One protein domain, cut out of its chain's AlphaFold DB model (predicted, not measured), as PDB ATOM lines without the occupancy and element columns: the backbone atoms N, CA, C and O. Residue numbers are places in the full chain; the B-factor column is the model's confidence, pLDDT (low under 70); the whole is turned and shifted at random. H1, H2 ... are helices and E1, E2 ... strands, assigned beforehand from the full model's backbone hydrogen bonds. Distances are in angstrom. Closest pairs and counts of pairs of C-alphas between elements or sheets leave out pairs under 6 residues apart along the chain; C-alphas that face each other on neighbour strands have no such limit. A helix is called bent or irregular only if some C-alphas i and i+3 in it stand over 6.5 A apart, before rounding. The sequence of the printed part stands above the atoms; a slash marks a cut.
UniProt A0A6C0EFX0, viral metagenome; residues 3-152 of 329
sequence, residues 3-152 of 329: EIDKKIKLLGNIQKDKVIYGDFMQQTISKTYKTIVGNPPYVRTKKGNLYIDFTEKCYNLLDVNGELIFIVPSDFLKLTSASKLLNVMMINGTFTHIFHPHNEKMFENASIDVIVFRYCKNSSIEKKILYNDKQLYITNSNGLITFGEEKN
ATOM      1  N   GLU A   3     -23.013 -15.269 -28.297       91.94
ATOM      2  CA  GLU A   3     -22.350 -15.549 -27.021       91.94
ATOM      3  C   GLU A   3     -21.598 -16.878 -27.102       91.94
ATOM      4  O   GLU A   3     -22.162 -17.891 -27.506       91.94
ATOM      5  N   ILE A   4     -20.323 -16.898 -26.727       91.94
ATOM      6  CA  ILE A   4     -19.522 -18.126 -26.760       91.94
ATOM      7  C   ILE A   4     -19.640 -18.908 -25.447       91.94
ATOM      8  O   ILE A   4     -19.591 -20.140 -25.466       91.94
ATOM      9  N   ASP A   5     -19.849 -18.221 -24.319       91.75
ATOM     10  CA  ASP A   5     -19.960 -18.841 -23.003       91.75
ATOM     11  C   ASP A   5     -21.423 -19.099 -22.617       91.75
ATOM     12  O   ASP A   5     -22.177 -18.209 -22.229       91.75
ATOM     13  N   LYS A   6     -21.818 -20.373 -22.648       91.06
ATOM     14  CA  LYS A   6     -23.159 -20.818 -22.237       91.06
ATOM     15  C   LYS A   6     -23.426 -20.673 -20.732       91.06
ATOM     16  O   LYS A   6     -24.565 -20.864 -20.309       91.06
ATOM     17  N   LYS A   7     -22.401 -20.398 -19.920       92.88
ATOM     18  CA  LYS A   7     -22.502 -20.266 -18.460       92.88
ATOM     19  C   LYS A   7     -22.632 -18.814 -18.004       92.88
ATOM     20  O   LYS A   7     -22.971 -18.592 -16.841       92.88
ATOM     21  N   ILE A   8     -22.382 -17.838 -18.879       91.62
ATOM     22  CA  ILE A   8     -22.444 -16.432 -18.491       91.62
ATOM     23  C   ILE A   8     -23.882 -16.041 -18.131       91.62
ATOM     24  O   ILE A   8     -24.849 -16.359 -18.830       91.62
ATOM     25  N   LYS A   9     -24.049 -15.341 -17.006       91.38
ATOM     26  CA  LYS A   9     -25.363 -14.843 -16.596       91.38
ATOM     27  C   LYS A   9     -25.702 -13.599 -17.413       91.38
ATOM     28  O   LYS A   9     -25.167 -12.523 -17.168       91.38
ATOM     29  N   LEU A  10     -26.618 -13.757 -18.364       91.12
ATOM     30  CA  LEU A  10     -27.122 -12.653 -19.180       91.12
ATOM     31  C   LEU A  10     -27.836 -11.595 -18.322       91.12
ATOM     32  O   LEU A  10     -28.559 -11.929 -17.376       91.12
ATOM     33  N   LEU A  11     -27.662 -10.324 -18.691       90.75
ATOM     34  CA  LEU A  11     -28.397  -9.197 -18.112       90.75
ATOM     35  C   LEU A  11     -29.907  -9.337 -18.379       90.75
ATOM     36  O   LEU A  11     -30.318  -9.878 -19.405       90.75
ATOM     37  N   GLY A  12     -30.745  -8.844 -17.460       89.94
ATOM     38  CA  GLY A  12     -32.199  -9.078 -17.483       89.94
ATOM     39  C   GLY A  12     -32.938  -8.502 -18.699       89.94
ATOM     40  O   GLY A  12     -34.009  -8.982 -19.051       89.94
ATOM     41  N   ASN A  13     -32.353  -7.512 -19.371       91.38
ATOM     42  CA  ASN A  13     -32.877  -6.895 -20.589       91.38
ATOM     43  C   ASN A  13     -32.522  -7.662 -21.880       91.38
ATOM     44  O   ASN A  13     -32.960  -7.271 -22.962       91.38
ATOM     45  N   ILE A  14     -31.736  -8.742 -21.796       88.88
ATOM     46  CA  ILE A  14     -31.363  -9.562 -22.952       88.88
ATOM     47  C   ILE A  14     -32.431 -10.638 -23.185       88.88
ATOM     48  O   ILE A  14     -32.690 -11.483 -22.328       88.88
ATOM     49  N   GLN A  15     -33.016 -10.642 -24.384       91.00
ATOM     50  CA  GLN A  15     -33.962 -11.671 -24.829       91.00
ATOM     51  C   GLN A  15     -33.215 -12.988 -25.075       91.00
ATOM     52  O   GLN A  15     -32.543 -13.149 -26.096       91.00
ATOM     53  N   LYS A  16     -33.280 -13.903 -24.100       87.12
ATOM     54  CA  LYS A  16     -32.485 -15.145 -24.060       87.12
ATOM     55  C   LYS A  16     -32.718 -16.052 -25.272       87.12
ATOM     56  O   LYS A  16     -31.776 -16.666 -25.755       87.12
ATOM     57  N   ASP A  17     -33.947 -16.094 -25.775       90.12
ATOM     58  CA  ASP A  17     -34.368 -16.836 -26.969       90.12
ATOM     59  C   ASP A  17     -33.731 -16.308 -28.267       90.12
ATOM     60  O   ASP A  17     -33.662 -17.026 -29.261       90.12
ATOM     61  N   LYS A  18     -33.205 -15.075 -28.252       90.31
ATOM     62  CA  LYS A  18     -32.514 -14.437 -29.388       90.31
ATOM     63  C   LYS A  18     -30.991 -14.438 -29.258       90.31
ATOM     64  O   LYS A  18     -30.293 -13.759 -30.028       90.31
ATOM     65  N   VAL A  19     -30.458 -15.148 -28.265       91.50
ATOM     66  CA  VAL A  19     -29.017 -15.351 -28.106       91.50
ATOM     67  C   VAL A  19     -28.605 -16.573 -28.914       91.50
ATOM     68  O   VAL A  19     -29.083 -17.680 -28.689       91.50
ATOM     69  N   ILE A  20     -27.697 -16.363 -29.860       92.19
ATOM     70  CA  ILE A  20     -27.092 -17.429 -30.647       92.19
ATOM     71  C   ILE A  20     -25.798 -17.823 -29.941       92.19
ATOM     72  O   ILE A  20     -24.858 -17.029 -29.881       92.19
ATOM     73  N   TYR A  21     -25.756 -19.037 -29.397       93.44
ATOM     74  CA  TYR A  21     -24.565 -19.524 -28.709       93.44
ATOM     75  C   TYR A  21     -23.563 -20.144 -29.683       93.44
ATOM     76  O   TYR A  21     -23.871 -21.139 -30.341       93.44
ATOM     77  N   GLY A  22     -22.353 -19.596 -29.738       93.69
ATOM     78  CA  GLY A  22     -21.269 -20.079 -30.583       93.69
ATOM     79  C   GLY A  22     -20.202 -19.021 -30.849       93.69
ATOM     80  O   GLY A  22     -20.355 -17.846 -30.521       93.69
ATOM     81  N   ASP A  23     -19.112 -19.450 -31.482       93.00
ATOM     82  CA  ASP A  23     -18.045 -18.548 -31.910       93.00
ATOM     83  C   ASP A  23     -18.568 -17.598 -32.995       93.00
ATOM     84  O   ASP A  23     -18.879 -18.036 -34.108       93.00
ATOM     85  N   PHE A  24     -18.643 -16.301 -32.671       94.56
ATOM     86  CA  PHE A  24     -19.047 -15.240 -33.595       94.56
ATOM     87  C   PHE A  24     -18.261 -15.296 -34.902       94.56
ATOM     88  O   PHE A  24     -18.848 -15.087 -35.962       94.56
ATOM     89  N   MET A  25     -16.966 -15.627 -34.868       94.31
ATOM     90  CA  MET A  25     -16.115 -15.662 -36.059       94.31
ATOM     91  C   MET A  25     -16.547 -16.736 -37.058       94.31
ATOM     92  O   MET A  25     -16.383 -16.532 -38.260       94.31
ATOM     93  N   GLN A  26     -17.210 -17.796 -36.597       94.81
ATOM     94  CA  GLN A  26     -17.692 -18.904 -37.428       94.81
ATOM     95  C   GLN A  26     -19.146 -18.735 -37.894       94.81
ATOM     96  O   GLN A  26     -19.589 -19.458 -38.779       94.81
ATOM     97  N   GLN A  27     -19.892 -17.777 -37.335       94.38
ATOM     98  CA  GLN A  27     -21.300 -17.578 -37.693       94.38
ATOM     99  C   GLN A  27     -21.462 -16.992 -39.098       94.38
ATOM    100  O   GLN A  27     -20.794 -16.013 -39.449       94.38
ATOM    101  N   THR A  28     -22.412 -17.522 -39.863       93.56
ATOM    102  CA  THR A  28     -22.866 -16.919 -41.121       93.56
ATOM    103  C   THR A  28     -23.976 -15.921 -40.822       93.56
ATOM    104  O   THR A  28     -25.022 -16.286 -40.292       93.56
ATOM    105  N   ILE A  29     -23.748 -14.649 -41.147       94.50
ATOM    106  CA  ILE A  29     -24.668 -13.551 -40.837       94.50
ATOM    107  C   ILE A  29     -25.028 -12.861 -42.150       94.50
ATOM    108  O   ILE A  29     -24.160 -12.276 -42.789       94.50
ATOM    109  N   SER A  30     -26.295 -12.940 -42.557       92.50
ATOM    110  CA  SER A  30     -26.799 -12.294 -43.780       92.50
ATOM    111  C   SER A  30     -27.271 -10.857 -43.554       92.50
ATOM    112  O   SER A  30     -27.353 -10.075 -44.495       92.50
ATOM    113  N   LYS A  31     -27.593 -10.504 -42.306       94.25
ATOM    114  CA  LYS A  31     -28.047  -9.165 -41.932       94.25
ATOM    115  C   LYS A  31     -26.871  -8.192 -41.821       94.25
ATOM    116  O   LYS A  31     -25.875  -8.505 -41.169       94.25
ATOM    117  N   THR A  32     -27.058  -6.994 -42.360       97.06
ATOM    118  CA  THR A  32     -26.168  -5.843 -42.199       97.06
ATOM    119  C   THR A  32     -26.699  -4.841 -41.165       97.06
ATOM    120  O   THR A  32     -27.847  -4.927 -40.710       97.06
ATOM    121  N   TYR A  33     -25.832  -3.929 -40.724       97.50
ATOM    122  CA  TYR A  33     -26.096  -3.014 -39.617       97.50
ATOM    123  C   TYR A  33     -25.659  -1.586 -39.950       97.50
ATOM    124  O   TYR A  33     -24.575  -1.363 -40.492       97.50
ATOM    125  N   LYS A  34     -26.470  -0.613 -39.523       98.38
ATOM    126  CA  LYS A  34     -26.135   0.818 -39.592       98.38
ATOM    127  C   LYS A  34     -25.032   1.215 -38.620       98.38
ATOM    128  O   LYS A  34     -24.217   2.063 -38.947       98.38
ATOM    129  N   THR A  35     -24.996   0.595 -37.446       98.38
ATOM    130  CA  THR A  35     -24.020   0.906 -36.401       98.38
ATOM    131  C   THR A  35     -23.562  -0.389 -35.757       98.38
ATOM    132  O   THR A  35     -24.384  -1.210 -35.343       98.38
ATOM    133  N   ILE A  36     -22.247  -0.563 -35.658       98.06
ATOM    134  CA  ILE A  36     -21.619  -1.643 -34.900       98.06
ATOM    135  C   ILE A  36     -20.625  -1.006 -33.927       98.06
ATOM    136  O   ILE A  36     -19.693  -0.312 -34.329       98.06
ATOM    137  N   VAL A  37     -20.822  -1.260 -32.637       97.94
ATOM    138  CA  VAL A  37     -19.941  -0.799 -31.557       97.94
ATOM    139  C   VAL A  37     -19.314  -2.023 -30.909       97.94
ATOM    140  O   VAL A  37     -20.001  -3.029 -30.716       97.94
ATOM    141  N   GLY A  38     -18.024  -1.974 -30.588       95.81
ATOM    142  CA  GLY A  38     -17.360  -3.141 -30.020       95.81
ATOM    143  C   GLY A  38     -16.007  -2.871 -29.382       95.81
ATOM    144  O   GLY A  38     -15.321  -1.900 -29.683       95.81
ATOM    145  N   ASN A  39     -15.615  -3.796 -28.513       95.31
ATOM    146  CA  ASN A  39     -14.260  -3.948 -27.997       95.31
ATOM    147  C   ASN A  39     -13.787  -5.354 -28.401       95.31
ATOM    148  O   ASN A  39     -14.048  -6.311 -27.667       95.31
ATOM    149  N   PRO A  40     -13.243  -5.530 -29.620       95.44
ATOM    150  CA  PRO A  40     -12.878  -6.849 -30.119       95.44
ATOM    151  C   PRO A  40     -11.810  -7.525 -29.245       95.44
ATOM    152  O   PRO A  40     -10.995  -6.846 -28.631       95.44
ATOM    153  N   PRO A  41     -11.739  -8.865 -29.216       92.62
ATOM    154  CA  PRO A  41     -10.804  -9.579 -28.351       92.62
ATOM    155  C   PRO A  41      -9.342  -9.418 -28.799       92.62
ATOM    156  O   PRO A  41      -8.963  -9.791 -29.914       92.62
ATOM    157  N   TYR A  42      -8.482  -8.925 -27.903       90.69
ATOM    158  CA  TYR A  42      -7.054  -8.705 -28.169       90.69
ATOM    159  C   TYR A  42      -6.235  -9.975 -27.931       90.69
ATOM    160  O   TYR A  42      -5.459 -10.082 -26.984       90.69
ATOM    161  N   VAL A  43      -6.417 -10.963 -28.805       89.56
ATOM    162  CA  VAL A  43      -5.757 -12.269 -28.690       89.56
ATOM    163  C   VAL A  43      -4.869 -12.522 -29.902       89.56
ATOM    164  O   VAL A  43      -5.323 -12.460 -31.048       89.56
ATOM    165  N   ARG A  44      -3.594 -12.845 -29.658       88.12
ATOM    166  CA  ARG A  44      -2.684 -13.311 -30.707       88.12
ATOM    167  C   ARG A  44      -2.937 -14.792 -30.976       88.12
ATOM    168  O   ARG A  44      -2.814 -15.627 -30.088       88.12
ATOM    169  N   THR A  45      -3.252 -15.114 -32.221       90.12
ATOM    170  CA  THR A  45      -3.446 -16.480 -32.715       90.12
ATOM    171  C   THR A  45      -2.259 -16.909 -33.580       90.12
ATOM    172  O   THR A  45      -1.372 -16.112 -33.895       90.12
ATOM    173  N   LYS A  46      -2.263 -18.167 -34.041       86.81
ATOM    174  CA  LYS A  46      -1.288 -18.650 -35.035       86.81
ATOM    175  C   LYS A  46      -1.364 -17.893 -36.372       86.81
ATOM    176  O   LYS A  46      -0.369 -17.860 -37.087       86.81
ATOM    177  N   LYS A  47      -2.521 -17.311 -36.714       85.12
ATOM    178  CA  LYS A  47      -2.761 -16.610 -37.989       85.12
ATOM    179  C   LYS A  47      -2.547 -15.095 -37.908       85.12
ATOM    180  O   LYS A  47      -2.392 -14.456 -38.941       85.12
ATOM    181  N   GLY A  48      -2.504 -14.522 -36.705       88.50
ATOM    182  CA  GLY A  48      -2.413 -13.078 -36.505       88.50
ATOM    183  C   GLY A  48      -3.187 -12.616 -35.276       88.50
ATOM    184  O   GLY A  48      -3.511 -13.414 -34.398       88.50
ATOM    185  N   ASN A  49      -3.477 -11.320 -35.202       93.06
ATOM    186  CA  ASN A  49      -4.249 -10.752 -34.101       93.06
ATOM    187  C   ASN A  49      -5.752 -10.861 -34.392       93.06
ATOM    188  O   ASN A  49      -6.228 -10.265 -35.355       93.06
ATOM    189  N   LEU A  50      -6.492 -11.557 -33.525       95.06
ATOM    190  CA  LEU A  50      -7.917 -11.855 -33.709       95.06
ATOM    191  C   LEU A  50      -8.781 -10.595 -33.856       95.06
ATOM    192  O   LEU A  50      -9.745 -10.596 -34.613       95.06
ATOM    193  N   TYR A  51      -8.423  -9.507 -33.172       96.44
ATOM    194  CA  TYR A  51      -9.168  -8.250 -33.256       96.44
ATOM    195  C   TYR A  51      -9.184  -7.659 -34.676       96.44
ATOM    196  O   TYR A  51     -10.137  -6.964 -35.026       96.44
ATOM    197  N   ILE A  52      -8.168  -7.937 -35.505       97.38
ATOM    198  CA  ILE A  52      -8.120  -7.479 -36.901       97.38
ATOM    199  C   ILE A  52      -9.151  -8.255 -37.720       97.38
ATOM    200  O   ILE A  52      -9.984  -7.633 -38.376       97.38
ATOM    201  N   ASP A  53      -9.156  -9.585 -37.606       96.88
ATOM    202  CA  ASP A  53     -10.123 -10.455 -38.291       96.88
ATOM    203  C   ASP A  53     -11.561 -10.135 -37.846       96.88
ATOM    204  O   ASP A  53     -12.492 -10.082 -38.651       96.88
ATOM    205  N   PHE A  54     -11.748  -9.868 -36.551       97.38
ATOM    206  CA  PHE A  54     -13.030  -9.454 -35.985       97.38
ATOM    207  C   PHE A  54     -13.488  -8.107 -36.563       97.38
ATOM    208  O   PHE A  54     -14.647  -7.955 -36.949       97.38
ATOM    209  N   THR A  55     -12.572  -7.138 -36.669       98.19
ATOM    210  CA  THR A  55     -12.839  -5.828 -37.282       98.19
ATOM    211  C   THR A  55     -13.223  -5.971 -38.750       98.19
ATOM    212  O   THR A  55     -14.200  -5.362 -39.178       98.19
ATOM    213  N   GLU A  56     -12.520  -6.812 -39.512       98.19
ATOM    214  CA  GLU A  56     -12.846  -7.103 -40.912       98.19
ATOM    215  C   GLU A  56     -14.238  -7.727 -41.055       98.19
ATOM    216  O   GLU A  56     -15.045  -7.276 -41.871       98.19
ATOM    217  N   LYS A  57     -14.564  -8.716 -40.214       97.94
ATOM    218  CA  LYS A  57     -15.896  -9.327 -40.208       97.94
ATOM    219  C   LYS A  57     -16.984  -8.291 -39.935       97.94
ATOM    220  O   LYS A  57     -17.961  -8.235 -40.677       97.94
ATOM    221  N   CYS A  58     -16.816  -7.444 -38.922       98.19
ATOM    222  CA  CYS A  58     -17.781  -6.389 -38.614       98.19
ATOM    223  C   CYS A  58     -17.881  -5.335 -39.724       98.19
ATOM    224  O   CYS A  58     -18.989  -4.944 -40.075       98.19
ATOM    225  N   TYR A  59     -16.768  -4.931 -40.337       98.38
ATOM    226  CA  TYR A  59     -16.762  -4.030 -41.495       98.38
ATOM    227  C   TYR A  59     -17.599  -4.572 -42.671       98.38
ATOM    228  O   TYR A  59     -18.346  -3.826 -43.317       98.38
ATOM    229  N   ASN A  60     -17.520  -5.881 -42.926       97.94
ATOM    230  CA  ASN A  60     -18.298  -6.546 -43.973       97.94
ATOM    231  C   ASN A  60     -19.796  -6.649 -43.641       97.94
ATOM    232  O   ASN A  60     -20.608  -6.789 -44.550       97.94
ATOM    233  N   LEU A  61     -20.168  -6.514 -42.366       98.00
ATOM    234  CA  LEU A  61     -21.557  -6.478 -41.905       98.00
ATOM    235  C   LEU A  61     -22.134  -5.055 -41.835       98.00
ATOM    236  O   LEU A  61     -23.280  -4.891 -41.423       98.00
ATOM    237  N   LEU A  62     -21.381  -4.021 -42.218       98.19
ATOM    238  CA  LEU A  62     -21.906  -2.656 -42.274       98.19
ATOM    239  C   LEU A  62     -22.743  -2.416 -43.527       98.19
ATOM    240  O   LEU A  62     -22.304  -2.721 -44.644       98.19
ATOM    241  N   ASP A  63     -23.878  -1.747 -43.321       98.06
ATOM    242  CA  ASP A  63     -24.627  -1.069 -44.376       98.06
ATOM    243  C   ASP A  63     -23.745  -0.039 -45.101       98.06
ATOM    244  O   ASP A  63     -22.751   0.469 -44.567       98.06
ATOM    245  N   VAL A  64     -24.144   0.334 -46.318       95.81
ATOM    246  CA  VAL A  64     -23.645   1.569 -46.938       95.81
ATOM    247  C   VAL A  64     -23.992   2.740 -46.015       95.81
ATOM    248  O   VAL A  64     -25.108   2.816 -45.505       95.81
ATOM    249  N   ASN A  65     -23.036   3.643 -45.784       97.94
ATOM    250  CA  ASN A  65     -23.116   4.721 -44.787       97.94
ATOM    251  C   ASN A  65     -23.178   4.255 -43.322       97.94
ATOM    252  O   ASN A  65     -23.381   5.083 -42.437       97.94
ATOM    253  N   GLY A  66     -22.992   2.959 -43.055       98.50
ATOM    254  CA  GLY A  66     -22.902   2.439 -41.699       98.50
ATOM    255  C   GLY A  66     -21.597   2.834 -41.002       98.50
ATOM    256  O   GLY A  66     -20.597   3.167 -41.648       98.50
ATOM    257  N   GLU A  67     -21.597   2.767 -39.674       98.62
ATOM    258  CA  GLU A  67     -20.469   3.158 -38.835       98.62
ATOM    259  C   GLU A  67     -19.952   2.030 -37.934       98.62
ATOM    260  O   GLU A  67     -20.705   1.194 -37.429       98.62
ATOM    261  N   LEU A  68     -18.639   2.055 -37.708       98.56
ATOM    262  CA  LEU A  68     -17.925   1.157 -36.808       98.56
ATOM    263  C   LEU A  68     -17.256   1.977 -35.708       98.56
ATOM    264  O   LEU A  68     -16.427   2.832 -36.022       98.56
ATOM    265  N   ILE A  69     -17.600   1.716 -34.446       98.81
ATOM    266  CA  ILE A  69     -17.043   2.423 -33.283       98.81
ATOM    267  C   ILE A  69     -16.328   1.423 -32.385       98.81
ATOM    268  O   ILE A  69     -16.966   0.724 -31.595       98.81
ATOM    269  N   PHE A  70     -15.015   1.301 -32.556       98.56
ATOM    270  CA  PHE A  70     -14.235   0.207 -31.986       98.56
ATOM    271  C   PHE A  70     -13.124   0.707 -31.072       98.56
ATOM    272  O   PHE A  70     -12.416   1.659 -31.403       98.56
ATOM    273  N   ILE A  71     -12.950   0.008 -29.951       97.75
ATOM    274  CA  ILE A  71     -11.750   0.096 -29.117       97.75
ATOM    275  C   ILE A  71     -10.732  -0.891 -29.694       97.75
ATOM    276  O   ILE A  71     -11.059  -2.060 -29.878       97.75
ATOM    277  N   VAL A  72      -9.527  -0.430 -30.030       97.00
ATOM    278  CA  VAL A  72      -8.436  -1.272 -30.559       97.00
ATOM    279  C   VAL A  72      -7.080  -0.790 -30.036       97.00
ATOM    280  O   VAL A  72      -6.974   0.365 -29.618       97.00
ATOM    281  N   PRO A  73      -6.013  -1.610 -30.101       94.94
ATOM    282  CA  PRO A  73      -4.649  -1.126 -29.908       94.94
ATOM    283  C   PRO A  73      -4.343   0.076 -30.808       94.94
ATOM    284  O   PRO A  73      -4.685   0.071 -31.995       94.94
ATOM    285  N   SER A  74      -3.668   1.090 -30.268       94.81
ATOM    286  CA  SER A  74      -3.362   2.333 -30.988       94.81
ATOM    287  C   SER A  74      -2.478   2.109 -32.221       94.81
ATOM    288  O   SER A  74      -2.532   2.885 -33.178       94.81
ATOM    289  N   ASP A  75      -1.726   1.003 -32.274       93.06
ATOM    290  CA  ASP A  75      -0.907   0.637 -33.431       93.06
ATOM    291  C   ASP A  75      -1.682  -0.012 -34.587       93.06
ATOM    292  O   ASP A  75      -1.115  -0.131 -35.677       93.06
ATOM    293  N   PHE A  76      -2.978  -0.330 -34.423       96.62
ATOM    294  CA  PHE A  76      -3.838  -0.926 -35.459       96.62
ATOM    295  C   PHE A  76      -3.691  -0.240 -36.821       96.62
ATOM    296  O   PHE A  76      -3.442  -0.901 -37.827       96.62
ATOM    297  N   LEU A  77      -3.746   1.093 -36.827       97.12
ATOM    298  CA  LEU A  77      -3.661   1.957 -38.011       97.12
ATOM    299  C   LEU A  77      -2.307   1.916 -38.741       97.12
ATOM    300  O   LEU A  77      -2.153   2.482 -39.826       97.12
ATOM    301  N   LYS A  78      -1.309   1.275 -38.133       95.88
ATOM    302  CA  LYS A  78       0.075   1.213 -38.603       95.88
ATOM    303  C   LYS A  78       0.547  -0.227 -38.835       95.88
ATOM    304  O   LYS A  78       1.613  -0.428 -39.430       95.88
ATOM    305  N   LEU A  79      -0.198  -1.241 -38.387       94.19
ATOM    306  CA  LEU A  79       0.215  -2.645 -38.466       94.19
ATOM    307  C   LEU A  79       0.251  -3.172 -39.901       94.19
ATOM    308  O   LEU A  79      -0.662  -2.972 -40.697       94.19
ATOM    309  N   THR A  80       1.288  -3.949 -40.214       94.31
ATOM    310  CA  THR A  80       1.396  -4.660 -41.497       94.31
ATOM    311  C   THR A  80       0.243  -5.632 -41.719       94.31
ATOM    312  O   THR A  80      -0.310  -5.671 -42.816       94.31
ATOM    313  N   SER A  81      -0.167  -6.368 -40.684       95.00
ATOM    314  CA  SER A  81      -1.276  -7.326 -40.765       95.00
ATOM    315  C   SER A  81      -2.634  -6.668 -41.035       95.00
ATOM    316  O   SER A  81      -3.491  -7.305 -41.627       95.00
ATOM    317  N   ALA A  82      -2.820  -5.398 -40.660       96.56
ATOM    318  CA  ALA A  82      -4.059  -4.653 -40.901       96.56
ATOM    319  C   ALA A  82      -4.085  -3.937 -42.265       96.56
ATOM    320  O   ALA A  82      -5.124  -3.426 -42.672       96.56
ATOM    321  N   SER A  83      -2.959  -3.888 -42.986       97.00
ATOM    322  CA  SER A  83      -2.795  -3.033 -44.172       97.00
ATOM    323  C   SER A  83      -3.833  -3.272 -45.273       97.00
ATOM    324  O   SER A  83      -4.368  -2.313 -45.828       97.00
ATOM    325  N   LYS A  84      -4.156  -4.539 -45.566       97.38
ATOM    326  CA  LYS A  84      -5.167  -4.906 -46.571       97.38
ATOM    327  C   LYS A  84      -6.549  -4.382 -46.182       97.38
ATOM    328  O   LYS A  84      -7.176  -3.692 -46.982       97.38
ATOM    329  N   LEU A  85      -6.968  -4.643 -44.944       98.31
ATOM    330  CA  LEU A  85      -8.232  -4.154 -44.399       98.31
ATOM    331  C   LEU A  85      -8.292  -2.621 -44.433       98.31
ATOM    332  O   LEU A  85      -9.245  -2.054 -44.956       98.31
ATOM    333  N   LEU A  86      -7.253  -1.944 -43.937       98.50
ATOM    334  CA  LEU A  86      -7.200  -0.481 -43.888       98.50
ATOM    335  C   LEU A  86      -7.277   0.150 -45.283       98.50
ATOM    336  O   LEU A  86      -7.969   1.150 -45.454       98.50
ATOM    337  N   ASN A  87      -6.637  -0.445 -46.293       98.38
ATOM    338  CA  ASN A  87      -6.771   0.010 -47.678       98.38
ATOM    339  C   ASN A  87      -8.221  -0.062 -48.164       98.38
ATOM    340  O   ASN A  87      -8.748   0.930 -48.665       98.38
ATOM    341  N   VAL A  88      -8.881  -1.207 -47.971       98.44
ATOM    342  CA  VAL A  88     -10.285  -1.396 -48.361       98.44
ATOM    343  C   VAL A  88     -11.197  -0.421 -47.612       98.44
ATOM    344  O   VAL A  88     -12.060   0.214 -48.221       98.44
ATOM    345  N   MET A  89     -10.976  -0.240 -46.308       98.50
ATOM    346  CA  MET A  89     -11.722   0.721 -45.497       98.50
ATOM    347  C   MET A  89     -11.550   2.150 -46.025       98.50
ATOM    348  O   MET A  89     -12.542   2.859 -46.177       98.50
ATOM    349  N   MET A  90     -10.332   2.573 -46.364       98.00
ATOM    350  CA  MET A  90     -10.067   3.938 -46.836       98.00
ATOM    351  C   MET A  90     -10.559   4.216 -48.261       98.00
ATOM    352  O   MET A  90     -10.846   5.370 -48.584       98.00
ATOM    353  N   ILE A  91     -10.707   3.186 -49.099       97.75
ATOM    354  CA  ILE A  91     -11.360   3.303 -50.413       97.75
ATOM    355  C   ILE A  91     -12.862   3.559 -50.233       97.75
ATOM    356  O   ILE A  91     -13.416   4.483 -50.820       97.75
ATOM    357  N   ASN A  92     -13.514   2.772 -49.376       98.31
ATOM    358  CA  ASN A  92     -14.976   2.754 -49.254       98.31
ATOM    359  C   ASN A  92     -15.537   3.713 -48.192       98.31
ATOM    360  O   ASN A  92     -16.749   3.822 -48.030       98.31
ATOM    361  N   GLY A  93     -14.672   4.381 -47.436       98.19
ATOM    362  CA  GLY A  93     -15.068   5.202 -46.301       98.19
ATOM    363  C   GLY A  93     -13.890   5.902 -45.647       98.19
ATOM    364  O   GLY A  93     -12.798   5.963 -46.208       98.19
ATOM    365  N   THR A  94     -14.091   6.465 -44.461       98.31
ATOM    366  CA  THR A  94     -13.013   7.140 -43.727       98.31
ATOM    367  C   THR A  94     -13.218   7.058 -42.223       98.31
ATOM    368  O   THR A  94     -14.343   6.939 -41.732       98.31
ATOM    369  N   PHE A  95     -12.115   7.134 -41.482       98.62
ATOM    370  CA  PHE A  95     -12.167   7.424 -40.054       98.62
ATOM    371  C   PHE A  95     -12.604   8.877 -39.872       98.62
ATOM    372  O   PHE A  95     -12.156   9.755 -40.602       98.62
ATOM    373  N   THR A  96     -13.510   9.113 -38.931       98.38
ATOM    374  CA  THR A  96     -14.105  10.437 -38.678       98.38
ATOM    375  C   THR A  96     -13.731  10.968 -37.305       98.38
ATOM    376  O   THR A  96     -13.559  12.170 -37.151       98.38
ATOM    377  N   HIS A  97     -13.552  10.076 -36.327       98.69
ATOM    378  CA  HIS A  97     -13.158  10.433 -34.969       98.69
ATOM    379  C   HIS A  97     -12.158   9.414 -34.438       98.69
ATOM    380  O   HIS A  97     -12.316   8.215 -34.687       98.69
ATOM    381  N   ILE A  98     -11.166   9.885 -33.689       98.56
ATOM    382  CA  ILE A  98     -10.329   9.069 -32.815       98.56
ATOM    383  C   ILE A  98     -10.248   9.749 -31.454       98.56
ATOM    384  O   ILE A  98      -9.902  10.924 -31.359       98.56
ATOM    385  N   PHE A  99     -10.504   8.972 -30.410       98.25
ATOM    386  CA  PHE A  99     -10.118   9.297 -29.049       98.25
ATOM    387  C   PHE A  99      -8.929   8.419 -28.647       98.25
ATOM    388  O   PHE A  99      -8.997   7.191 -28.741       98.25
ATOM    389  N   HIS A 100      -7.835   9.042 -28.220       96.81
ATOM    390  CA  HIS A 100      -6.596   8.393 -27.815       96.81
ATOM    391  C   HIS A 100      -6.186   8.876 -26.413       96.81
ATOM    392  O   HIS A 100      -5.683   9.992 -26.280       96.81
ATOM    393  N   PRO A 101      -6.357   8.046 -25.367       95.06
ATOM    394  CA  PRO A 101      -5.999   8.402 -23.992       95.06
ATOM    395  C   PRO A 101      -4.498   8.584 -23.737       95.06
ATOM    396  O   PRO A 101      -4.133   9.180 -22.728       95.06
ATOM    397  N   HIS A 102      -3.632   8.032 -24.598       92.25
ATOM    398  CA  HIS A 102      -2.176   7.986 -24.407       92.25
ATOM    399  C   HIS A 102      -1.750   7.368 -23.063       92.25
ATOM    400  O   HIS A 102      -0.790   7.819 -22.433       92.25
ATOM    401  N   ASN A 103      -2.479   6.347 -22.610       92.88
ATOM    402  CA  ASN A 103      -2.259   5.714 -21.318       92.88
ATOM    403  C   ASN A 103      -2.303   4.188 -21.442       92.88
ATOM    404  O   ASN A 103      -3.365   3.572 -21.350       92.88
ATOM    405  N   GLU A 104      -1.130   3.571 -21.584       92.31
ATOM    406  CA  GLU A 104      -0.990   2.114 -21.653       92.31
ATOM    407  C   GLU A 104      -1.437   1.392 -20.372       92.31
ATOM    408  O   GLU A 104      -1.710   0.197 -20.420       92.31
ATOM    409  N   LYS A 105      -1.550   2.101 -19.240       92.75
ATOM    410  CA  LYS A 105      -1.983   1.564 -17.939       92.75
ATOM    411  C   LYS A 105      -3.429   1.937 -17.594       92.75
ATOM    412  O   LYS A 105      -3.810   1.892 -16.429       92.75
ATOM    413  N   MET A 106      -4.225   2.348 -18.585       91.25
ATOM    414  CA  MET A 106      -5.615   2.766 -18.373       91.25
ATOM    415  C   MET A 106      -6.494   1.642 -17.807       91.25
ATOM    416  O   MET A 106      -7.414   1.918 -17.043       91.25
ATOM    417  N   PHE A 107      -6.220   0.390 -18.179       88.44
ATOM    418  CA  PHE A 107      -6.977  -0.773 -17.725       88.44
ATOM    419  C   PHE A 107      -6.181  -1.563 -16.691       88.44
ATOM    420  O   PHE A 107      -5.014  -1.889 -16.903       88.44
ATOM    421  N   GLU A 108      -6.830  -1.904 -15.581       90.88
ATOM    422  CA  GLU A 108      -6.227  -2.736 -14.547       90.88
ATOM    423  C   GLU A 108      -5.794  -4.090 -15.131       90.88
ATOM    424  O   GLU A 108      -6.510  -4.697 -15.930       90.88
ATOM    425  N   ASN A 109      -4.610  -4.565 -14.742       89.56
ATOM    426  CA  ASN A 109      -4.033  -5.836 -15.195       89.56
ATOM    427  C   ASN A 109      -3.764  -5.943 -16.713       89.56
ATOM    428  O   ASN A 109      -3.461  -7.031 -17.203       89.56
ATOM    429  N   ALA A 110      -3.807  -4.834 -17.458       86.56
ATOM    430  CA  ALA A 110      -3.406  -4.781 -18.859       86.56
ATOM    431  C   ALA A 110      -2.433  -3.620 -19.113       86.56
ATOM    432  O   ALA A 110      -2.576  -2.531 -18.569       86.56
ATOM    433  N   SER A 111      -1.435  -3.860 -19.966       90.44
ATOM    434  CA  SER A 111      -0.501  -2.831 -20.437       90.44
ATOM    435  C   SER A 111      -0.653  -2.692 -21.947       90.44
ATOM    436  O   SER A 111       0.029  -3.379 -22.709       90.44
ATOM    437  N   ILE A 112      -1.592  -1.855 -22.383       90.81
ATOM    438  CA  ILE A 112      -1.913  -1.657 -23.796       90.81
ATOM    439  C   ILE A 112      -2.380  -0.226 -24.062       90.81
ATOM    440  O   ILE A 112      -3.320   0.270 -23.450       90.81
ATOM    441  N   ASP A 113      -1.718   0.429 -25.007       94.06
ATOM    442  CA  ASP A 113      -2.122   1.733 -25.526       94.06
ATOM    443  C   ASP A 113      -3.259   1.530 -26.538       94.06
ATOM    444  O   ASP A 113      -3.127   0.733 -27.473       94.06
ATOM    445  N   VAL A 114      -4.396   2.195 -26.335       95.94
ATOM    446  CA  VAL A 114      -5.618   1.978 -27.126       95.94
ATOM    447  C   VAL A 114      -6.117   3.262 -27.769       95.94
ATOM    448  O   VAL A 114      -5.875   4.360 -27.278       95.94
ATOM    449  N   ILE A 115      -6.884   3.112 -28.842       97.44
ATOM    450  CA  ILE A 115      -7.729   4.165 -29.402       97.44
ATOM    451  C   ILE A 115      -9.176   3.691 -29.446       97.44
ATOM    452  O   ILE A 115      -9.444   2.504 -29.631       97.44
ATOM    453  N   VAL A 116     -10.104   4.637 -29.348       98.44
ATOM    454  CA  VAL A 116     -11.482   4.459 -29.805       98.44
ATOM    455  C   VAL A 116     -11.598   5.168 -31.142       98.44
ATOM    456  O   VAL A 116     -11.443   6.386 -31.197       98.44
ATOM    457  N   PHE A 117     -11.844   4.436 -32.224       98.62
ATOM    458  CA  PHE A 117     -12.075   5.049 -33.531       98.62
ATOM    459  C   PHE A 117     -13.547   4.974 -33.916       98.62
ATOM    460  O   PHE A 117     -14.226   4.001 -33.600       98.62
ATOM    461  N   ARG A 118     -14.005   5.961 -34.688       98.75
ATOM    462  CA  ARG A 118     -15.238   5.900 -35.477       98.75
ATOM    463  C   ARG A 118     -14.899   5.900 -36.961       98.75
ATOM    464  O   ARG A 118     -14.356   6.880 -37.474       98.75
ATOM    465  N   TYR A 119     -15.277   4.843 -37.665       98.75
ATOM    466  CA  TYR A 119     -15.207   4.729 -39.120       98.75
ATOM    467  C   TYR A 119     -16.606   4.841 -39.727       98.75
ATOM    468  O   TYR A 119     -17.550   4.302 -39.163       98.75
ATOM    469  N   CYS A 120     -16.736   5.504 -40.876       98.62
ATOM    470  CA  CYS A 120     -17.977   5.569 -41.648       98.62
ATOM    471  C   CYS A 120     -17.744   5.019 -43.061       98.62
ATOM    472  O   CYS A 120     -16.841   5.486 -43.763       98.62
ATOM    473  N   LYS A 121     -18.563   4.048 -43.489       98.56
ATOM    474  CA  LYS A 121     -18.505   3.387 -44.806       98.56
ATOM    475  C   LYS A 121     -19.186   4.239 -45.884       98.56
ATOM    476  O   LYS A 121     -20.190   3.844 -46.476       98.56
ATOM    477  N   ASN A 122     -18.665   5.448 -46.066       97.94
ATOM    478  CA  ASN A 122     -19.120   6.417 -47.055       97.94
ATOM    479  C   ASN A 122     -17.902   7.079 -47.718       97.94
ATOM    480  O   ASN A 122     -17.174   7.850 -47.086       97.94
ATOM    481  N   SER A 123     -17.674   6.765 -48.993       96.94
ATOM    482  CA  SER A 123     -16.529   7.249 -49.770       96.94
ATOM    483  C   SER A 123     -16.604   8.738 -50.120       96.94
ATOM    484  O   SER A 123     -15.567   9.324 -50.422       96.94
ATOM    485  N   SER A 124     -17.785   9.361 -50.038       97.06
ATOM    486  CA  SER A 124     -17.993  10.790 -50.299       97.06
ATOM    487  C   SER A 124     -17.557  11.690 -49.139       97.06
ATOM    488  O   SER A 124     -17.439  12.899 -49.327       97.06
ATOM    489  N   ILE A 125     -17.314  11.134 -47.947       96.00
ATOM    490  CA  ILE A 125     -16.811  11.907 -46.805       96.00
ATOM    491  C   ILE A 125     -15.345  12.278 -47.052       96.00
ATOM    492  O   ILE A 125     -14.511  11.423 -47.372       96.00
ATOM    493  N   GLU A 126     -15.025  13.561 -46.863       95.56
ATOM    494  CA  GLU A 126     -13.656  14.067 -46.941       95.56
ATOM    495  C   GLU A 126     -12.739  13.312 -45.963       95.56
ATOM    496  O   GLU A 126     -13.130  12.984 -44.844       95.56
ATOM    497  N   LYS A 127     -11.489  13.048 -46.362       96.12
ATOM    498  CA  LYS A 127     -10.494  12.343 -45.536       96.12
ATOM    499  C   LYS A 127      -9.908  13.248 -44.440       96.12
ATOM    500  O   LYS A 127      -8.698  13.455 -44.367       96.12
ATOM    501  N   LYS A 128     -10.783  13.791 -43.597       97.19
ATOM    502  CA  LYS A 128     -10.474  14.533 -42.374       97.19
ATOM    503  C   LYS A 128     -10.989  13.769 -41.162       97.19
ATOM    504  O   LYS A 128     -11.935  12.989 -41.260       97.19
ATOM    505  N   ILE A 129     -10.359  14.005 -40.021       97.94
ATOM    506  CA  ILE A 129     -10.668  13.340 -38.761       97.94
ATOM    507  C   ILE A 129     -10.616  14.328 -37.604       97.94
ATOM    508  O   ILE A 129      -9.794  15.241 -37.608       97.94
ATOM    509  N   LEU A 130     -11.454  14.103 -36.598       98.44
ATOM    510  CA  LEU A 130     -11.327  14.717 -35.286       98.44
ATOM    511  C   LEU A 130     -10.538  13.775 -34.360       98.44
ATOM    512  O   LEU A 130     -11.054  12.743 -33.932       98.44
ATOM    513  N   TYR A 131      -9.270  14.083 -34.098       98.00
ATOM    514  CA  TYR A 131      -8.381  13.300 -33.239       98.00
ATOM    515  C   TYR A 131      -8.194  14.024 -31.906       98.00
ATOM    516  O   TYR A 131      -7.543  15.066 -31.885       98.00
ATOM    517  N   ASN A 132      -8.737  13.491 -30.806       97.38
ATOM    518  CA  ASN A 132      -8.786  14.190 -29.510       97.38
ATOM    519  C   ASN A 132      -9.229  15.655 -29.681       97.38
ATOM    520  O   ASN A 132      -8.509  16.577 -29.310       97.38
ATOM    521  N   ASP A 133     -10.362  15.856 -30.361       96.56
ATOM    522  CA  ASP A 133     -10.953  17.170 -30.660       96.56
ATOM    523  C   ASP A 133     -10.126  18.094 -31.574       96.56
ATOM    524  O   ASP A 133     -10.547  19.205 -31.896       96.56
ATOM    525  N   LYS A 134      -8.988  17.622 -32.094       97.62
ATOM    526  CA  LYS A 134      -8.191  18.330 -33.098       97.62
ATOM    527  C   LYS A 134      -8.517  17.840 -34.504       97.62
ATOM    528  O   LYS A 134      -8.371  16.657 -34.810       97.62
ATOM    529  N   GLN A 135      -8.917  18.754 -35.384       98.12
ATOM    530  CA  GLN A 135      -9.143  18.431 -36.790       98.12
ATOM    531  C   GLN A 135      -7.808  18.193 -37.513       98.12
ATOM    532  O   GLN A 135      -6.924  19.045 -37.482       98.12
ATOM    533  N   LEU A 136      -7.676  17.046 -38.180       97.88
ATOM    534  CA  LEU A 136      -6.491  16.634 -38.940       97.88
ATOM    535  C   LEU A 136      -6.894  16.046 -40.299       97.88
ATOM    536  O   LEU A 136      -8.011  15.561 -40.487       97.88
ATOM    537  N   TYR A 137      -5.957  16.037 -41.240       97.31
ATOM    538  CA  TYR A 137      -6.054  15.303 -42.497       97.31
ATOM    539  C   TYR A 137      -5.567  13.869 -42.320       97.31
ATOM    540  O   TYR A 137      -4.582  13.614 -41.625       97.31
ATOM    541  N   ILE A 138      -6.238  12.931 -42.986       97.25
ATOM    542  CA  ILE A 138      -5.867  11.519 -43.006       97.25
ATOM    543  C   ILE A 138      -5.141  11.216 -44.308       97.25
ATOM    544  O   ILE A 138      -5.626  11.522 -45.395       97.25
ATOM    545  N   THR A 139      -4.009  10.533 -44.203       96.31
ATOM    546  CA  THR A 139      -3.301   9.971 -45.351       96.31
ATOM    547  C   THR A 139      -3.265   8.453 -45.234       96.31
ATOM    548  O   THR A 139      -2.983   7.928 -44.162       96.31
ATOM    549  N   ASN A 140      -3.533   7.746 -46.334       96.69
ATOM    550  CA  ASN A 140      -3.331   6.302 -46.430       96.69
ATOM    551  C   ASN A 140      -2.195   5.996 -47.410       96.69
ATOM    552  O   ASN A 140      -2.343   6.228 -48.606       96.69
ATOM    553  N   SER A 141      -1.104   5.422 -46.908       95.81
ATOM    554  CA  SER A 141       0.014   4.939 -47.718       95.81
ATOM    555  C   SER A 141       0.135   3.420 -47.611       95.81
ATOM    556  O   SER A 141       0.744   2.884 -46.680       95.81
ATOM    557  N   ASN A 142      -0.496   2.689 -48.535       94.94
ATOM    558  CA  ASN A 142      -0.503   1.220 -48.545       94.94
ATOM    559  C   ASN A 142      -0.883   0.611 -47.176       94.94
ATOM    560  O   ASN A 142      -0.188  -0.256 -46.633       94.94
ATOM    561  N   GLY A 143      -1.966   1.100 -46.575       96.19
ATOM    562  CA  GLY A 143      -2.470   0.646 -45.282       96.19
ATOM    563  C   GLY A 143      -1.624   1.126 -44.100       96.19
ATOM    564  O   GLY A 143      -1.613   0.493 -43.048       96.19
ATOM    565  N   LEU A 144      -0.830   2.181 -44.290       97.44
ATOM    566  CA  LEU A 144      -0.261   2.996 -43.222       97.44
ATOM    567  C   LEU A 144      -1.100   4.270 -43.128       97.44
ATOM    568  O   LEU A 144      -1.003   5.129 -44.003       97.44
ATOM    569  N   ILE A 145      -1.924   4.382 -42.087       97.75
ATOM    570  CA  ILE A 145      -2.768   5.561 -41.880       97.75
ATOM    571  C   ILE A 145      -2.009   6.570 -41.029       97.75
ATOM    572  O   ILE A 145      -1.636   6.255 -39.903       97.75
ATOM    573  N   THR A 146      -1.754   7.767 -41.545       97.00
ATOM    574  CA  THR A 146      -1.107   8.877 -40.827       97.00
ATOM    575  C   THR A 146      -2.017  10.096 -40.760       97.00
ATOM    576  O   THR A 146      -2.971  10.224 -41.529       97.00
ATOM    577  N   PHE A 147      -1.710  10.981 -39.818       96.62
ATOM    578  CA  PHE A 147      -2.454  12.198 -39.539       96.62
ATOM    579  C   PHE A 147      -1.531  13.410 -39.642       96.62
ATOM    580  O   PHE A 147      -0.382  13.347 -39.199       96.62
ATOM    581  N   GLY A 148      -2.031  14.497 -40.224       95.25
ATOM    582  CA  GLY A 148      -1.296  15.751 -40.382       95.25
ATOM    583  C   GLY A 148      -2.212  16.961 -40.247       95.25
ATOM    584  O   GLY A 148      -3.415  16.860 -40.476       95.25
ATOM    585  N   GLU A 149      -1.654  18.099 -39.845       94.38
ATOM    586  CA  GLU A 149      -2.402  19.365 -39.752       94.38
ATOM    587  C   GLU A 149      -2.761  19.914 -41.135       94.38
ATOM    588  O   GLU A 149      -3.804  20.537 -41.316       94.38
ATOM    589  N   GLU A 150      -1.935  19.595 -42.127       92.19
ATOM    590  CA  GLU A 150      -2.124  19.971 -43.519       92.19
ATOM    591  C   GLU A 150      -2.410  18.746 -44.384       92.19
ATOM    592  O   GLU A 150      -2.050  17.605 -44.060       92.19
ATOM    593  N   LYS A 151      -3.053  18.987 -45.529       91.50
ATOM    594  CA  LYS A 151      -3.269  17.947 -46.527       91.50
ATOM    595  C   LYS A 151      -1.918  17.509 -47.082       91.50
ATOM    596  O   LYS A 151      -1.207  18.295 -47.702       91.50
ATOM    597  N   ASN A 152      -1.591  16.234 -46.904       86.88
ATOM    598  CA  ASN A 152      -0.371  15.687 -47.464       86.88
ATOM    599  C   ASN A 152      -0.491  15.574 -48.992       86.88
ATOM    600  O   ASN A 152      -1.212  14.717 -49.502       86.88
TER     601      ASN A 152
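What this domain is: This is residues 3 to 152 of the 329 residues of a protein of viral metagenome (UniProt A0A6C0EFX0). A strongly twisted sheet of seven strands forms a wall, with helices H1 and H3 on one face, making two layers; the short H2 stands at the sheet's level. Residues 3 to 32, with no named element, lie at the E1 end of the longest axis, where residues 11 to 18 stick out free. The 150 printed residues, under half of them in named elements, run E1 H1 E2 H2 H3 E3 E4 E5 E6 E7, three named helices and seven named strands. The sheet, in the order E1 E2 E4 E3 E5 E6 E7, is mixed, and the class is mixed, helices and strands. The whole is compact, with a radius of gyration of the C-alphas of 16.5 A and spans of 51 by 37 by 33 A.

How they stand to each other: E1, residues 33 to 38, an edge strand, H1, residues 50 to 60, and E2, residues 62 to 73, form a right-handed strand-helix-strand unit, two parallel neighbours with a helix between; N 36 and O 67 are 2.9 A apart. H1 has a height over the sheet of 9.5 A, and its C-alpha 59 is 7.1 A from C-alpha 68 of E2, the closest pair. H2, residues 74 to 78, is irregular, C-alphas 74 and 77 being 7.0 A apart. H3, residues 83 to 92, is close to H1 but not clearly touching, with the closest C-alphas, of Glu 56 and Leu 85, 6.5 A apart, at a shallow tilt of 21 degrees, the same way. E3, residues 94 to 99, and E4, residues 114 to 120, form an antiparallel hairpin, with N 96 and O 118 2.8 A apart. E4 is also antiparallel to E2, with N 70 and O 117 3.0 A apart; E2, H2, H3 and E3 form a split right-handed unit, its strands parted by E4. E5, residues 128 to 131, is parallel to E3, with N 98 and O 130 2.9 A apart. E5, E6, residues 134 to 141, and E7, residues 144 to 148, form a meander, each strand antiparallel to the one before; N 129 and O 136 are 2.9 A apart, as are N 139 and O 146. Every O i to N i+4 pair is within hydrogen-bond range in H1 and H3; H2 has 0 of 1, and 1 of 2 O i to N i+3 pairs.

Where its parts are: E1 begins at C-alpha 33, (-26.096, -3.014, -39.617). H1 is 15.5 A long, E2 21.3 A, bending by 122 degrees at residue 65, E4 19.4 A and E6 21.5 A. E7 ends at C-alpha 148, (-1.296, 15.751, -40.382).

The domain as a whole: The farthest C-alphas, of Asp 17 and Glu 150, are 51.7 A apart. The links E1 to H1 and E3 to E4 are long. The printed part has no cut, and no printed residue is under 70 in pLDDT.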